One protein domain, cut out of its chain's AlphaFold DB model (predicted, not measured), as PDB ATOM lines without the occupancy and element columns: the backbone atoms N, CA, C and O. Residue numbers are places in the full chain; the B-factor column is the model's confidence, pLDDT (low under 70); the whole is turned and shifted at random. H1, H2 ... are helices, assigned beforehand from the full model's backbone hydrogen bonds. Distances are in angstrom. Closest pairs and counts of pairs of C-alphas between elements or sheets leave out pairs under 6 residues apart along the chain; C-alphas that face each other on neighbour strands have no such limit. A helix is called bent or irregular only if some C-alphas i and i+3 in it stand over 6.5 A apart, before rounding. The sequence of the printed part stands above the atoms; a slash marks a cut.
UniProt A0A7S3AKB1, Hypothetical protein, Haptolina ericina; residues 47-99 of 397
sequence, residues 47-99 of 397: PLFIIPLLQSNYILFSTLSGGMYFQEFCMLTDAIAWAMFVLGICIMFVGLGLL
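This is residues 47 to 99 of the 397 residues of the protein "Hypothetical protein" of Haptolina ericina (UniProt A0A7S3AKB1). Two long helices, H1 and H3, run side by side in opposite ways and make a long, flat U; the chain folds back at one end of it through a turn that holds the very short helix H2. The two long helices come closest toward the open end of the U, at Leu 53 and Leu 96, while residues 65 to 72, of which 65 to 69 belong to H1, stand free near the turn. The printed part has 53 residues, with three named helices in the order H1, H2, H3 and no named strand, and its class is all helix. The whole is loose, with a radius of gyration of the C-alphas of 13.0 A, and it spans 40 by 22 by 5 A.

H1, the longest helix, is residues 47 to 69 and measures 32.8 A from first to last C-alpha, from Pro 47 at (141.678, 148.870, 89.017) to Tyr 69 at (151.057, 129.036, 113.378). It is neither bent nor irregular, but only just: C-alphas 48 and 51 are 6.2 A apart. H3 is residues 79 to 99 and measures 30.4 A, with its last C-alpha, that of Leu 99, at (149.427, 155.020, 95.945). H2, residues 72 to 75, measures 5.2 A.

H1 and H3 touch, with 5 pairs of C-alphas within 8 A. Their closest C-alphas are those of Leu 53 and Leu 96, 6.7 A apart. They run opposite ways at a shallow tilt of 16 degrees, and their centres are 13.1 A apart. H2 is close to H1 but not clearly touching, with 1 pair of C-alphas within 8 A, those of Gly 67 and Phe 73 at 6.0 A. H2 and H3 are apart, though they follow each other in the chain. In H3 every O i to N i+4 pair is within hydrogen-bond range, and in H1 18 of 19 are. H2 is too short for such a pair, but its one O i to N i+3 pair is within range.

The outline is flat, and the two C-alphas farthest apart are those of Pro 47 and Thr 77, at 40.5 A. The first and last printed C-alphas, of Pro 47 and Leu 99, are 12.1 A apart. The link from H1 to H2, of 2 residues, and the link from H2 to H3, of 3 residues, are both tight. The printed part has no cut. The mean pLDDT of the printed part is 93.9, and no printed residue is under 70.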
ATOM      1  N   PRO A  47     140.834 150.058  89.063       88.94
ATOM      2  CA  PRO A  47     141.678 148.870  89.017       88.94
ATOM      3  C   PRO A  47     143.140 149.115  89.417       88.94
ATOM      4  O   PRO A  47     143.757 148.234  90.023       88.94
ATOM      5  N   LEU A  48     143.695 150.299  89.131       89.25
ATOM      6  CA  LEU A  48     145.087 150.624  89.464       89.25
ATOM      7  C   LEU A  48     145.359 150.668  90.976       89.25
ATOM      8  O   LEU A  48     146.458 150.320  91.405       89.25
ATOM      9  N   PHE A  49     144.371 151.045  91.789       88.81
ATOM     10  CA  PHE A  49     144.523 151.131  93.244       88.81
ATOM     11  C   PHE A  49     144.110 149.836  93.957       88.81
ATOM     12  O   PHE A  49     144.727 149.430  94.947       88.81
ATOM     13  N   ILE A  50     143.083 149.149  93.449       89.06
ATOM     14  CA  ILE A  50     142.521 147.974  94.128       89.06
ATOM     15  C   ILE A  50     143.461 146.759  94.088       89.06
ATOM     16  O   ILE A  50     143.513 146.001  95.059       89.06
ATOM     17  N   ILE A  51     144.233 146.580  93.005       91.00
ATOM     18  CA  ILE A  51     145.143 145.434  92.850       91.00
ATOM     19  C   ILE A  51     146.262 145.468  93.918       91.00
ATOM     20  O   ILE A  51     146.394 144.486  94.657       91.00
ATOM     21  N   PRO A  52     147.021 146.573  94.099       91.38
ATOM     22  CA  PRO A  52     148.015 146.684  95.175       91.38
ATOM     23  C   PRO A  52     147.420 146.575  96.587       91.38
ATOM     24  O   PRO A  52     148.039 146.003  97.492       91.38
ATOM     25  N   LEU A  53     146.203 147.087  96.788       91.69
ATOM     26  CA  LEU A  53     145.510 147.023  98.075       91.69
ATOM     27  C   LEU A  53     145.154 145.585  98.467       91.69
ATOM     28  O   LEU A  53     145.332 145.189  99.618       91.69
ATOM     29  N   LEU A  54     144.674 144.775  97.526       91.00
ATOM     30  CA  LEU A  54     144.387 143.364  97.791       91.00
ATOM     31  C   LEU A  54     145.669 142.567  98.051       91.00
ATOM     32  O   LEU A  54     145.713 141.770  98.990       91.00
ATOM     33  N   GLN A  55     146.718 142.822  97.266       92.75
ATOM     34  CA  GLN A  55     147.997 142.125  97.391       92.75
ATOM     35  C   GLN A  55     148.661 142.369  98.752       92.75
ATOM     36  O   GLN A  55     149.123 141.433  99.403       92.75
ATOM     37  N   SER A  56     148.691 143.620  99.206       94.50
ATOM     38  CA  SER A  56     149.270 143.987 100.505       94.50
ATOM     39  C   SER A  56     148.508 143.380 101.686       94.50
ATOM     40  O   SER A  56     149.131 142.833 102.593       94.50
ATOM     41  N   ASN A  57     147.170 143.389 101.652       92.94
ATOM     42  CA  ASN A  57     146.356 142.715 102.666       92.94
ATOM     43  C   ASN A  57     146.627 141.204 102.691       92.94
ATOM     44  O   ASN A  57     146.773 140.630 103.769       92.94
ATOM     45  N   TYR A  58     146.737 140.563 101.524       92.69
ATOM     46  CA  TYR A  58     147.063 139.138 101.441       92.69
ATOM     47  C   TYR A  58     148.430 138.824 102.064       92.69
ATOM     48  O   TYR A  58     148.529 137.909 102.881       92.69
ATOM     49  N   ILE A  59     149.462 139.609 101.739       95.12
ATOM     50  CA  ILE A  59     150.800 139.449 102.326       95.12
ATOM     51  C   ILE A  59     150.739 139.631 103.848       95.12
ATOM     52  O   ILE A  59     151.240 138.779 104.576       95.12
ATOM     53  N   LEU A  60     150.061 140.673 104.337       95.62
ATOM     54  CA  LEU A  60     149.928 140.945 105.771       95.62
ATOM     55  C   LEU A  60     149.269 139.784 106.525       95.62
ATOM     56  O   LEU A  60     149.807 139.316 107.529       95.62
ATOM     57  N   PHE A  61     148.119 139.299 106.051       94.25
ATOM     58  CA  PHE A  61     147.418 138.190 106.705       94.25
ATOM     59  C   PHE A  61     148.185 136.870 106.594       94.25
ATOM     60  O   PHE A  61     148.171 136.082 107.540       94.25
ATOM     61  N   SER A  62     148.887 136.637 105.484       95.00
ATOM     62  CA  SER A  62     149.756 135.468 105.316       95.00
ATOM     63  C   SER A  62     150.913 135.486 106.321       95.00
ATOM     64  O   SER A  62     151.117 134.517 107.047       95.00
ATOM     65  N   THR A  63     151.600 136.623 106.473       95.62
ATOM     66  CA  THR A  63     152.674 136.773 107.466       95.62
ATOM     67  C   THR A  63     152.152 136.650 108.899       95.62
ATOM     68  O   THR A  63     152.767 135.965 109.714       95.62
ATOM     69  N   LEU A  64     151.004 137.258 109.220       96.25
ATOM     70  CA  LEU A  64     150.401 137.155 110.554       96.25
ATOM     71  C   LEU A  64     149.972 135.721 110.885       96.25
ATOM     72  O   LEU A  64     150.250 135.234 111.979       96.25
ATOM     73  N   SER A  65     149.305 135.032 109.958       95.31
ATOM     74  CA  SER A  65     148.857 133.651 110.177       95.31
ATOM     75  C   SER A  65     150.025 132.669 110.244       95.31
ATOM     76  O   SER A  65     150.041 131.834 111.147       95.31
ATOM     77  N   GLY A  66     151.036 132.812 109.380       95.19
ATOM     78  CA  GLY A  66     152.262 132.014 109.430       95.19
ATOM     79  C   GLY A  66     153.022 132.200 110.745       95.19
ATOM     80  O   GLY A  66     153.357 131.217 111.406       95.19
ATOM     81  N   GLY A  67     153.195 133.451 111.183       94.19
ATOM     82  CA  GLY A  67     153.861 133.756 112.452       94.19
ATOM     83  C   GLY A  67     153.096 133.242 113.677       94.19
ATOM     84  O   GLY A  67     153.712 132.788 114.643       94.19
ATOM     85  N   MET A  68     151.755 133.253 113.640       95.38
ATOM     86  CA  MET A  68     150.928 132.651 114.695       95.38
ATOM     87  C   MET A  68     151.021 131.122 114.694       95.38
ATOM     88  O   MET A  68     151.111 130.526 115.766       95.38
ATOM     89  N   TYR A  69     151.018 130.492 113.517       95.94
ATOM     90  CA  TYR A  69     151.057 129.036 113.378       95.94
ATOM     91  C   TYR A  69     152.377 128.438 113.883       95.94
ATOM     92  O   TYR A  69     152.360 127.488 114.663       95.94
ATOM     93  N   PHE A  70     153.517 129.024 113.504       95.56
ATOM     94  CA  PHE A  70     154.842 128.570 113.951       95.56
ATOM     95  C   PHE A  70     155.254 129.113 115.324       95.56
ATOM     96  O   PHE A  70     156.345 128.811 115.802       95.56
ATOM     97  N   GLN A  71     154.399 129.915 115.966       94.94
ATOM     98  CA  GLN A  71     154.685 130.579 117.240       94.94
ATOM     99  C   GLN A  71     155.968 131.431 117.222       94.94
ATOM    100  O   GLN A  71     156.543 131.711 118.274       94.94
ATOM    101  N   GLU A  72     156.401 131.912 116.053       93.25
ATOM    102  CA  GLU A  72     157.613 132.734 115.909       93.25
ATOM    103  C   GLU A  72     157.505 134.044 116.695       93.25
ATOM    104  O   GLU A  72     158.492 134.540 117.234       93.25
ATOM    105  N   PHE A  73     156.284 134.554 116.881       92.19
ATOM    106  CA  PHE A  73     156.026 135.714 117.733       92.19
ATOM    107  C   PHE A  73     156.411 135.502 119.204       92.19
ATOM    108  O   PHE A  73     156.676 136.482 119.899       92.19
ATOM    109  N   CYS A  74     156.498 134.254 119.679       92.56
ATOM    110  CA  CYS A  74     157.007 133.956 121.020       92.56
ATOM    111  C   CYS A  74     158.531 134.113 121.105       92.56
ATOM    112  O   CYS A  74     159.050 134.405 122.179       92.56
ATOM    113  N   MET A  75     159.248 133.938 119.987       91.38
ATOM    114  CA  MET A  75     160.697 134.146 119.916       91.38
ATOM    115  C   MET A  75     161.075 135.619 119.735       91.38
ATOM    116  O   MET A  75     162.203 136.001 120.041       91.38
ATOM    117  N   LEU A  76     160.139 136.474 119.312       90.50
ATOM    118  CA  LEU A  76     160.304 137.928 119.368       90.50
ATOM    119  C   LEU A  76     160.144 138.423 120.820       90.50
ATOM    120  O   LEU A  76     159.190 139.117 121.154       90.50
ATOM    121  N   THR A  77     161.068 138.073 121.717       92.19
ATOM    122  CA  THR A  77     161.070 138.605 123.095       92.19
ATOM    123  C   THR A  77     161.603 140.031 123.169       92.19
ATOM    124  O   THR A  77     161.266 140.784 124.084       92.19
ATOM    125  N   ASP A  78     162.425 140.423 122.198       95.88
ATOM    126  CA  ASP A  78     163.043 141.738 122.175       95.88
ATOM    127  C   ASP A  78     162.039 142.801 121.724       95.88
ATOM    128  O   ASP A  78     161.491 142.752 120.619       95.88
ATOM    129  N   ALA A  79     161.853 143.830 122.554       95.38
ATOM    130  CA  ALA A  79     160.980 144.963 122.240       95.38
ATOM    131  C   ALA A  79     161.367 145.658 120.918       95.38
ATOM    132  O   ALA A  79     160.506 146.176 120.210       95.38
ATOM    133  N   ILE A  80     162.657 145.632 120.560       96.25
ATOM    134  CA  ILE A  80     163.173 146.191 119.304       96.25
ATOM    135  C   ILE A  80     162.678 145.380 118.097       96.25
ATOM    136  O   ILE A  80     162.294 145.973 117.092       96.25
ATOM    137  N   ALA A  81     162.639 144.046 118.191       95.06
ATOM    138  CA  ALA A  81     162.157 143.188 117.108       95.06
ATOM    139  C   ALA A  81     160.660 143.416 116.848       95.06
ATOM    140  O   ALA A  81     160.248 143.591 115.700       95.06
ATOM    141  N   TRP A  82     159.860 143.523 117.915       95.81
ATOM    142  CA  TRP A  82     158.447 143.903 117.812       95.81
ATOM    143  C   TRP A  82     158.257 145.288 117.202       95.81
ATOM    144  O   TRP A  82     157.413 145.459 116.322       95.81
ATOM    145  N   ALA A  83     159.052 146.272 117.629       96.81
ATOM    146  CA  ALA A  83     158.988 147.618 117.073       96.81
ATOM    147  C   ALA A  83     159.300 147.625 115.570       96.81
ATOM    148  O   ALA A  83     158.581 148.267 114.812       96.81
ATOM    149  N   MET A  84     160.313 146.874 115.124       96.50
ATOM    150  CA  MET A  84     160.665 146.753 113.704       96.50
ATOM    151  C   MET A  84     159.585 146.035 112.888       96.50
ATOM    152  O   MET A  84     159.294 146.450 111.767       96.50
ATOM    153  N   PHE A  85     158.945 145.007 113.452       95.50
ATOM    154  CA  PHE A  85     157.825 144.321 112.804       95.50
ATOM    155  C   PHE A  85     156.621 145.255 112.611       95.50
ATOM    156  O   PHE A  85     156.118 145.404 111.495       95.50
ATOM    157  N   VAL A  86     156.204 145.951 113.674       96.75
ATOM    158  CA  VAL A  86     155.107 146.929 113.612       96.75
ATOM    159  C   VAL A  86     155.459 148.080 112.671       96.75
ATOM    160  O   VAL A  86     154.623 148.491 111.872       96.75
ATOM    161  N   LEU A  87     156.707 148.558 112.701       97.69
ATOM    162  CA  LEU A  87     157.196 149.587 111.786       97.69
ATOM    163  C   LEU A  87     157.099 149.133 110.324       97.69
ATOM    164  O   LEU A  87     156.637 149.906 109.488       97.69
ATOM    165  N   GLY A  88     157.471 147.889 110.014       96.56
ATOM    166  CA  GLY A  88     157.320 147.314 108.677       96.56
ATOM    167  C   GLY A  88     155.862 147.300 108.206       96.56
ATOM    168  O   GLY A  88     155.572 147.720 107.084       96.56
ATOM    169  N   ILE A  89     154.931 146.916 109.087       96.19
ATOM    170  CA  ILE A  89     153.487 146.960 108.809       96.19
ATOM    171  C   ILE A  89     153.023 148.404 108.563       96.19
ATOM    172  O   ILE A  89     152.301 148.667 107.601       96.19
ATOM    173  N   CYS A  90     153.460 149.364 109.382       96.88
ATOM    174  CA  CYS A  90     153.135 150.777 109.188       96.88
ATOM    175  C   CYS A  90     153.661 151.310 107.848       96.88
ATOM    176  O   CYS A  90     152.910 151.967 107.130       96.88
ATOM    177  N   ILE A  91     154.910 151.004 107.481       96.94
ATOM    178  CA  ILE A  91     155.503 151.415 106.199       96.94
ATOM    179  C   ILE A  91     154.718 150.819 105.024       96.94
ATOM    180  O   ILE A  91     154.467 151.528 104.050       96.94
ATOM    181  N   MET A  92     154.268 149.564 105.124       95.62
ATOM    182  CA  MET A  92     153.407 148.944 104.112       95.62
ATOM    183  C   MET A  92     152.108 149.746 103.909       95.62
ATOM    184  O   MET A  92     151.744 150.049 102.772       95.62
ATOM    185  N   PHE A  93     151.437 150.150 104.995       93.31
ATOM    186  CA  PHE A  93     150.221 150.968 104.916       93.31
ATOM    187  C   PHE A  93     150.475 152.396 104.425       93.31
ATOM    188  O   PHE A  93     149.665 152.930 103.670       93.31
ATOM    189  N   VAL A  94     151.604 153.006 104.789       95.56
ATOM    190  CA  VAL A  94     152.010 154.310 104.243       95.56
ATOM    191  C   VAL A  94     152.239 154.206 102.734       95.56
ATOM    192  O   VAL A  94     151.754 155.055 101.992       95.56
ATOM    193  N   GLY A  95     152.902 153.145 102.265       93.25
ATOM    194  CA  GLY A  95     153.092 152.884 100.836       93.25
ATOM    195  C   GLY A  95     151.769 152.742 100.077       93.25
ATOM    196  O   GLY A  95     151.631 153.291  98.987       93.25
ATOM    197  N   LEU A  96     150.770 152.087 100.679       92.00
ATOM    198  CA  LEU A  96     149.412 152.025 100.123       92.00
ATOM    199  C   LEU A  96     148.736 153.396 100.077       92.00
ATOM    200  O   LEU A  96     148.105 153.725  99.077       92.00
ATOM    201  N   GLY A  97     148.881 154.198 101.133       91.06
ATOM    202  CA  GLY A  97     148.334 155.552 101.190       91.06
ATOM    203  C   GLY A  97     148.935 156.480 100.133       91.06
ATOM    204  O   GLY A  97     148.205 157.254  99.527       91.06
ATOM    205  N   LEU A  98     150.237 156.365  99.852       92.06
ATOM    206  CA  LEU A  98     150.909 157.137  98.797       92.06
ATOM    207  C   LEU A  98     150.486 156.726  97.380       92.06
ATOM    208  O   LEU A  98     150.620 157.521  96.453       92.06
ATOM    209  N   LEU A  99     149.993 155.497  97.208       89.69
ATOM    210  CA  LEU A  99     149.427 155.020  95.945       89.69
ATOM    211  C   LEU A  99     147.981 155.473  95.731       89.69
ATOM    212  O   LEU A  99     147.485 155.385  94.608       89.69
TER     213      LEU A  99